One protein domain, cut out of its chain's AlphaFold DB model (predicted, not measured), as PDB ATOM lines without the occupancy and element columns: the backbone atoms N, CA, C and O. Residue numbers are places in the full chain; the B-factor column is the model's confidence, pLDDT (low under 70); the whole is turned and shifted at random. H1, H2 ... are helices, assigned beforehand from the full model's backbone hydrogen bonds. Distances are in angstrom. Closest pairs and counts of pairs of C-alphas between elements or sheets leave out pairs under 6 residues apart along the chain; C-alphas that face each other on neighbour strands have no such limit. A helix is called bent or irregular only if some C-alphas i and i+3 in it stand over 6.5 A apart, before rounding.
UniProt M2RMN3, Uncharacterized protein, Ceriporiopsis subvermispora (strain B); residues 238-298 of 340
ATOM      1  N   PHE A 238      73.661 -24.074  71.061       75.25
ATOM      2  CA  PHE A 238      72.617 -23.675  71.984       75.25
ATOM      3  C   PHE A 238      71.595 -22.716  71.362       75.25
ATOM      4  O   PHE A 238      70.663 -22.330  72.058       75.25
ATOM      5  N   TYR A 239      71.708 -22.372  70.071       76.19
ATOM      6  CA  TYR A 239      70.686 -21.597  69.356       76.19
ATOM      7  C   TYR A 239      69.328 -22.325  69.422       76.19
ATOM      8  O   TYR A 239      69.292 -23.543  69.221       76.19
ATOM      9  N   PRO A 240      68.201 -21.647  69.722       83.31
ATOM     10  CA  PRO A 240      67.954 -20.196  69.737       83.31
ATOM     11  C   PRO A 240      68.276 -19.469  71.057       83.31
ATOM     12  O   PRO A 240      67.911 -18.308  71.217       83.31
ATOM     13  N   PHE A 241      68.903 -20.128  72.031       83.50
ATOM     14  CA  PHE A 241      69.172 -19.542  73.343       83.50
ATOM     15  C   PHE A 241      70.495 -18.769  73.367       83.50
ATOM     16  O   PHE A 241      71.512 -19.235  72.856       83.50
ATOM     17  N   GLU A 242      70.491 -17.615  74.037       84.38
ATOM     18  CA  GLU A 242      71.664 -16.738  74.190       84.38
ATOM     19  C   GLU A 242      72.772 -17.362  75.054       84.38
ATOM     20  O   GLU A 242      73.948 -17.035  74.906       84.38
ATOM     21  N   ASN A 243      72.417 -18.273  75.967       85.81
ATOM     22  CA  ASN A 243      73.352 -18.894  76.900       85.81
ATOM     23  C   ASN A 243      73.056 -20.392  77.064       85.81
ATOM     24  O   ASN A 243      71.901 -20.808  77.198       85.81
ATOM     25  N   ILE A 244      74.113 -21.206  77.141       86.38
ATOM     26  CA  ILE A 244      74.035 -22.640  77.449       86.38
ATOM     27  C   ILE A 244      73.257 -22.923  78.742       86.38
ATOM     28  O   ILE A 244      72.557 -23.932  78.836       86.38
ATOM     29  N   MET A 245      73.347 -22.037  79.734       87.81
ATOM     30  CA  MET A 245      72.632 -22.175  81.002       87.81
ATOM     31  C   MET A 245      71.119 -22.089  80.809       87.81
ATOM     32  O   MET A 245      70.394 -22.897  81.386       87.81
ATOM     33  N   MET A 246      70.648 -21.195  79.937       90.06
ATOM     34  CA  MET A 246      69.223 -21.072  79.614       90.06
ATOM     35  C   MET A 246      68.707 -22.332  78.925       90.06
ATOM     36  O   MET A 246      67.667 -22.865  79.314       90.06
ATOM     37  N   LEU A 247      69.482 -22.877  77.979       90.38
ATOM     38  CA  LEU A 247      69.159 -24.162  77.362       90.38
ATOM     39  C   LEU A 247      69.081 -25.276  78.412       90.38
ATOM     40  O   LEU A 247      68.135 -26.057  78.394       90.38
ATOM     41  N   ARG A 248      70.061 -25.379  79.318       89.88
ATOM     42  CA  ARG A 248      70.087 -26.432  80.346       89.88
ATOM     43  C   ARG A 248      68.918 -26.313  81.320       89.88
ATOM     44  O   ARG A 248      68.327 -27.336  81.649       89.88
ATOM     45  N   LEU A 249      68.558 -25.100  81.738       90.31
ATOM     46  CA  LEU A 249      67.411 -24.846  82.617       90.31
ATOM     47  C   LEU A 249      66.090 -25.223  81.945       90.31
ATOM     48  O   LEU A 249      65.280 -25.945  82.527       90.31
ATOM     49  N   LEU A 250      65.892 -24.798  80.696       90.06
ATOM     50  CA  LEU A 250      64.697 -25.149  79.934       90.06
ATOM     51  C   LEU A 250      64.644 -26.645  79.635       90.06
ATOM     52  O   LEU A 250      63.604 -27.271  79.822       90.06
ATOM     53  N   LYS A 251      65.770 -27.249  79.254       88.88
ATOM     54  CA  LYS A 251      65.873 -28.696  79.067       88.88
ATOM     55  C   LYS A 251      65.517 -29.445  80.348       88.88
ATOM     56  O   LYS A 251      64.686 -30.341  80.291       88.88
ATOM     57  N   TRP A 252      66.075 -29.058  81.496       87.81
ATOM     58  CA  TRP A 252      65.730 -29.647  82.792       87.81
ATOM     59  C   TRP A 252      64.224 -29.562  83.057       87.81
ATOM     60  O   TRP A 252      63.608 -30.560  83.430       87.81
ATOM     61  N   ARG A 253      63.618 -28.404  82.786       88.94
ATOM     62  CA  ARG A 253      62.181 -28.168  82.939       88.94
ATOM     63  C   ARG A 253      61.322 -29.042  82.029       88.94
ATOM     64  O   ARG A 253      60.245 -29.448  82.463       88.94
ATOM     65  N   TYR A 254      61.751 -29.304  80.800       85.75
ATOM     66  CA  TYR A 254      61.033 -30.184  79.875       85.75
ATOM     67  C   TYR A 254      61.269 -31.670  80.170       85.75
ATOM     68  O   TYR A 254      60.335 -32.460  80.053       85.75
ATOM     69  N   ASP A 255      62.476 -32.042  80.597       83.44
ATOM     70  CA  ASP A 255      62.824 -33.416  80.972       83.44
ATOM     71  C   ASP A 255      62.074 -33.846  82.253       83.44
ATOM     72  O   ASP A 255      61.662 -35.001  82.386       83.44
ATOM     73  N   HIS A 256      61.849 -32.920  83.191       70.44
ATOM     74  CA  HIS A 256      61.150 -33.186  84.449       70.44
ATOM     75  C   HIS A 256      59.682 -32.764  84.357       70.44
ATOM     76  O   HIS A 256      59.376 -31.597  84.564       70.44
ATOM     77  N   SER A 257      58.799 -33.741  84.108       64.75
ATOM     78  CA  SER A 257      57.329 -33.745  84.280       64.75
ATOM     79  C   SER A 257      56.526 -32.522  83.786       64.75
ATOM     80  O   SER A 257      56.813 -31.355  84.035       64.75
ATOM     81  N   THR A 258      55.364 -32.787  83.186       63.25
ATOM     82  CA  THR A 258      54.392 -31.759  82.760       63.25
ATOM     83  C   THR A 258      53.839 -30.898  83.905       63.25
ATOM     84  O   THR A 258      53.151 -29.913  83.646       63.25
ATOM     85  N   SER A 259      54.134 -31.251  85.160       69.62
ATOM     86  CA  SER A 259      53.621 -30.596  86.368       69.62
ATOM     87  C   SER A 259      54.424 -29.386  86.852       69.62
ATOM     88  O   SER A 259      53.903 -28.608  87.653       69.62
ATOM     89  N   ASN A 260      55.652 -29.176  86.373       74.94
ATOM     90  CA  ASN A 260      56.408 -27.992  86.769       74.94
ATOM     91  C   ASN A 260      55.739 -26.743  86.173       74.94
ATOM     92  O   ASN A 260      55.440 -26.694  84.989       74.94
ATOM     93  N   SER A 261      55.439 -25.727  86.975       85.06
ATOM     94  CA  SER A 261      54.907 -24.462  86.445       85.06
ATOM     95  C   SER A 261      56.060 -23.543  86.039       85.06
ATOM     96  O   SER A 261      57.166 -23.692  86.551       85.06
ATOM     97  N   ASN A 262      55.827 -22.580  85.143       89.00
ATOM     98  CA  ASN A 262      56.851 -21.568  84.828       89.00
ATOM     99  C   ASN A 262      57.272 -20.803  86.095       89.00
ATOM    100  O   ASN A 262      58.455 -20.602  86.320       89.00
ATOM    101  N   ILE A 263      56.316 -20.554  86.996       90.25
ATOM    102  CA  ILE A 263      56.551 -19.937  88.309       90.25
ATOM    103  C   ILE A 263      57.566 -20.734  89.137       90.25
ATOM    104  O   ILE A 263      58.354 -20.145  89.869       90.25
ATOM    105  N   ALA A 264      57.566 -22.068  89.043       88.06
ATOM    106  CA  ALA A 264      58.528 -22.896  89.765       88.06
ATOM    107  C   ALA A 264      59.957 -22.716  89.228       88.06
ATOM    108  O   ALA A 264      60.898 -22.720  90.017       88.06
ATOM    109  N   LEU A 265      60.115 -22.525  87.913       91.69
ATOM    110  CA  LEU A 265      61.413 -22.221  87.310       91.69
ATOM    111  C   LEU A 265      61.881 -20.821  87.708       91.69
ATOM    112  O   LEU A 265      63.014 -20.684  88.157       91.69
ATOM    113  N   ASP A 266      61.005 -19.819  87.626       93.50
ATOM    114  CA  ASP A 266      61.327 -18.449  88.046       93.50
ATOM    115  C   ASP A 266      61.738 -18.425  89.527       93.50
ATOM    116  O   ASP A 266      62.770 -17.878  89.898       93.50
ATOM    117  N   THR A 267      60.998 -19.147  90.375       93.00
ATOM    118  CA  THR A 267      61.317 -19.289  91.803       93.00
ATOM    119  C   THR A 267      62.667 -19.974  92.031       93.00
ATOM    120  O   THR A 267      63.385 -19.587  92.949       93.00
ATOM    121  N   LEU A 268      63.026 -20.983  91.230       92.88
ATOM    122  CA  LEU A 268      64.331 -21.644  91.318       92.88
ATOM    123  C   LEU A 268      65.464 -20.667  90.978       92.88
ATOM    124  O   LEU A 268      66.471 -20.629  91.681       92.88
ATOM    125  N   VAL A 269      65.302 -19.868  89.925       94.19
ATOM    126  CA  VAL A 269      66.314 -18.881  89.530       94.19
ATOM    127  C   VAL A 269      66.447 -17.805  90.605       94.19
ATOM    128  O   VAL A 269      67.536 -17.620  91.141       94.19
ATOM    129  N   ASP A 270      65.341 -17.172  90.989       95.00
ATOM    130  CA  ASP A 270      65.361 -16.018  91.887       95.00
ATOM    131  C   ASP A 270      65.736 -16.389  93.323       95.00
ATOM    132  O   ASP A 270      66.525 -15.696  93.961       95.00
ATOM    133  N   LYS A 271      65.165 -17.475  93.859       93.94
ATOM    134  CA  LYS A 271      65.328 -17.818  95.281       93.94
ATOM    135  C   LYS A 271      66.484 -18.761  95.564       93.94
ATOM    136  O   LYS A 271      66.925 -18.810  96.705       93.94
ATOM    137  N   VAL A 272      66.923 -19.548  94.581       93.81
ATOM    138  CA  VAL A 272      67.992 -20.535  94.788       93.81
ATOM    139  C   VAL A 272      69.262 -20.085  94.091       93.81
ATOM    140  O   VAL A 272      70.264 -19.891  94.764       93.81
ATOM    141  N   LEU A 273      69.231 -19.876  92.772       93.62
ATOM    142  CA  LEU A 273      70.449 -19.594  92.002       93.62
ATOM    143  C   LEU A 273      70.983 -18.168  92.192       93.62
ATOM    144  O   LEU A 273      72.188 -17.964  92.095       93.62
ATOM    145  N   LEU A 274      70.104 -17.192  92.440       95.50
ATOM    146  CA  LEU A 274      70.462 -15.785  92.671       95.50
ATOM    147  C   LEU A 274      70.520 -15.403  94.159       95.50
ATOM    148  O   LEU A 274      70.695 -14.228  94.481       95.50
ATOM    149  N   SER A 275      70.372 -16.369  95.070       95.06
ATOM    150  CA  SER A 275      70.490 -16.101  96.507       95.06
ATOM    151  C   SER A 275      71.916 -15.645  96.855       95.06
ATOM    152  O   SER A 275      72.866 -16.244  96.346       95.06
ATOM    153  N   PRO A 276      72.109 -14.635  97.728       96.00
ATOM    154  CA  PRO A 276      73.447 -14.190  98.139       96.00
ATOM    155  C   PRO A 276      74.249 -15.286  98.853       96.00
ATOM    156  O   PRO A 276      75.475 -15.262  98.814       96.00
ATOM    157  N   ASP A 277      73.560 -16.261  99.446       95.75
ATOM    158  CA  ASP A 277      74.165 -17.386 100.165       95.75
ATOM    159  C   ASP A 277      74.428 -18.597  99.246       95.75
ATOM    160  O   ASP A 277      74.827 -19.673  99.701       95.75
ATOM    161  N   PHE A 278      74.147 -18.469  97.943       94.94
ATOM    162  CA  PHE A 278      74.328 -19.553  96.988       94.94
ATOM    163  C   PHE A 278      75.803 -19.718  96.619       94.94
ATOM    164  O   PHE A 278      76.356 -18.986  95.797       94.94
ATOM    165  N   GLU A 279      76.426 -20.750  97.178       95.19
ATOM    166  CA  GLU A 279      77.776 -21.164  96.813       95.19
ATOM    167  C   GLU A 279      77.741 -22.466  96.013       95.19
ATOM    168  O   GLU A 279      77.233 -23.495  96.463       95.19
ATOM    169  N   VAL A 280      78.336 -22.441  94.819       93.38
ATOM    170  CA  VAL A 280      78.404 -23.611  93.923       93.38
ATOM    171  C   VAL A 280      79.144 -24.781  94.580       93.38
ATOM    172  O   VAL A 280      78.845 -25.942  94.303       93.38
ATOM    173  N   GLU A 281      80.080 -24.487  95.482       95.31
ATOM    174  CA  GLU A 281      80.850 -25.491  96.216       95.31
ATOM    175  C   GLU A 281      79.963 -26.364  97.116       95.31
ATOM    176  O   GLU A 281      80.184 -27.571  97.195       95.31
ATOM    177  N   HIS A 282      78.881 -25.813  97.681       92.75
ATOM    178  CA  HIS A 282      77.916 -26.582  98.475       92.75
ATOM    179  C   HIS A 282      77.139 -27.619  97.650       92.75
ATOM    180  O   HIS A 282      76.605 -28.579  98.204       92.75
ATOM    181  N   LEU A 283      77.083 -27.464  96.322       92.56
ATOM    182  CA  LEU A 283      76.385 -28.395  95.436       92.56
ATOM    183  C   LEU A 283      77.248 -29.562  94.949       92.56
ATOM    184  O   LEU A 283      76.691 -30.510  94.395       92.56
ATOM    185  N   ARG A 284      78.577 -29.528  95.127       92.81
ATOM    186  CA  ARG A 284      79.464 -30.578  94.588       92.81
ATOM    187  C   ARG A 284      79.166 -31.958  95.165       92.81
ATOM    188  O   ARG A 284      79.150 -32.932  94.416       92.81
ATOM    189  N   ASP A 285      78.861 -32.003  96.456       91.50
ATOM    190  CA  ASP A 285      78.543 -33.235  97.182       91.50
ATOM    191  C   ASP A 285      77.039 -33.364  97.480       91.50
ATOM    192  O   ASP A 285      76.613 -34.246  98.230       91.50
ATOM    193  N   PHE A 286      76.208 -32.497  96.888       93.44
ATOM    194  CA  PHE A 286      74.773 -32.519  97.124       93.44
ATOM    195  C   PHE A 286      74.142 -33.777  96.522       93.44
ATOM    196  O   PHE A 286      74.154 -34.006  95.309       93.44
ATOM    197  N   CYS A 287      73.524 -34.579  97.385       93.94
ATOM    198  CA  CYS A 287      72.781 -35.764  96.995       93.94
ATOM    199  C   CYS A 287      71.392 -35.732  97.628       93.94
ATOM    200  O   CYS A 287      71.248 -35.895  98.839       93.94
ATOM    201  N   ILE A 288      70.355 -35.581  96.798       92.88
ATOM    202  CA  ILE A 288      68.974 -35.455  97.283       92.88
ATOM    203  C   ILE A 288      68.535 -36.654  98.131       92.88
ATOM    204  O   ILE A 288      67.823 -36.479  99.108       92.88
ATOM    205  N   THR A 289      68.989 -37.869  97.813       94.56
ATOM    206  CA  THR A 289      68.623 -39.063  98.588       94.56
ATOM    207  C   THR A 289      69.235 -39.063  99.980       94.56
ATOM    208  O   THR A 289      68.610 -39.553 100.910       94.56
ATOM    209  N   TRP A 290      70.450 -38.530 100.131       95.88
ATOM    210  CA  TRP A 290      71.093 -38.421 101.440       95.88
ATOM    211  C   TRP A 290      70.484 -37.301 102.262       95.88
ATOM    212  O   TRP A 290      70.286 -37.473 103.457       95.88
ATOM    213  N   GLU A 291      70.156 -36.181 101.623       94.81
ATOM    214  CA  GLU A 291      69.523 -35.064 102.310       94.81
ATOM    215  C   GLU A 291      68.111 -35.428 102.782       94.81
ATOM    216  O   GLU A 291      67.760 -35.148 103.921       94.81
ATOM    217  N   LEU A 292      67.333 -36.142 101.962       92.19
ATOM    218  CA  LEU A 292      66.028 -36.665 102.372       92.19
ATOM    219  C   LEU A 292      66.151 -37.694 103.504       92.19
ATOM    220  O   LEU A 292      65.428 -37.587 104.481       92.19
ATOM    221  N   ASP A 293      67.099 -38.633 103.432       93.00
ATOM    222  CA  ASP A 293      67.346 -39.596 104.523       93.00
ATOM    223  C   ASP A 293      67.815 -38.899 105.816       93.00
ATOM    224  O   ASP A 293      67.476 -39.315 106.923       93.00
ATOM    225  N   ARG A 294      68.582 -37.807 105.701       94.06
ATOM    226  CA  ARG A 294      68.967 -36.963 106.839       94.06
ATOM    227  C   ARG A 294      67.753 -36.258 107.441       94.06
ATOM    228  O   ARG A 294      67.631 -36.256 108.662       94.06
ATOM    229  N   LEU A 295      66.883 -35.680 106.613       89.69
ATOM    230  CA  LEU A 295      65.649 -35.027 107.053       89.69
ATOM    231  C   LEU A 295      64.695 -36.026 107.716       89.69
ATOM    232  O   LEU A 295      64.247 -35.767 108.825       89.69
ATOM    233  N   ASP A 296      64.501 -37.207 107.130       88.75
ATOM    234  CA  ASP A 296      63.669 -38.270 107.709       88.75
ATOM    235  C   ASP A 296      64.202 -38.730 109.080       88.75
ATOM    236  O   ASP A 296      63.434 -39.050 109.986       88.75
ATOM    237  N   LYS A 297      65.530 -38.743 109.271       87.25
ATOM    238  CA  LYS A 297      66.148 -39.026 110.578       87.25
ATOM    239  C   LYS A 297      66.022 -37.860 111.550       87.25
ATOM    240  O   LYS A 297      65.892 -38.092 112.746       87.25
ATOM    241  N   LEU A 298      66.060 -36.616 111.088       81.44
ATOM    242  CA  LEU A 298      65.785 -35.468 111.955       81.44
ATOM    243  C   LEU A 298      64.318 -35.451 112.397       81.44
ATOM    244  O   LEU A 298      64.041 -35.133 113.546       81.44
TER     245      LEU A 298
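This is residues 238 to 298 of the 340 residues of an uncharacterized protein of Ceriporiopsis subvermispora (strain B) (UniProt M2RMN3). What shape does the model show from its first residue onward? H1 and H2 form a loose V, coming close near the ends that their link joins, and from H2 the chain runs off as a free arm, residues 270 to 298, through the small H3 to H4 at the far end. What is it made of, and how closely is it folded? The printed part has 61 residues with four named helices in the order H1, H2, H3, H4 and no named strand, and its class is all helix. It is loose, with a radius of gyration of the C-alphas of 14.2 A, and elongated, spanning 44 by 28 by 19 A.

Where do the first two helices lie? H1 is residues 244 to 255, 15.9 A from first to last C-alpha, and begins with C-alpha 244 at (74.035, -22.640, 77.449). H2 is residues 262 to 273, 15.5 A long, with C-alpha 262 at (56.851, -21.568, 84.828); it is neither bent nor irregular, but only just: C-alphas 270 and 273 are 6.2 A apart. What follows them? H3 is residues 280 to 283, 5.4 A long. H4 is residues 288 to 298, 15.0 A long, and ends with C-alpha 298 at (65.785, -35.468, 111.955).

How do H1 and H2 stand to each other? They are close but not clearly touching: their closest C-alphas, those of Arg 253 and Leu 265, are 7.4 A apart. They run opposite ways at a steep tilt of 49 degrees, with their centres 12.7 A apart. Which helices stay apart? H3 is apart from H1, H2 and H4, and H4 is also apart from H1 and H2. What do the backbone N and O atoms show? In H1, H2 and H4 every O i to N i+4 pair is within hydrogen-bond range. H3, with four residues, is too short for such a pair, and its one O i to N i+3 pair is within range.

How large is the whole? The two C-alphas farthest apart, those of Tyr 239 and Leu 298, are 45.1 A apart. Is the printed part cut, and are its links long? It runs from 238 to 298 without a cut. The link from H3 to H4 is tight, those from H1 to H2 and from H2 to H3 are short, and no link is long. Where is confidence low? The mean pLDDT of the printed part is 88.7, and residues 257 to 259 are under 70.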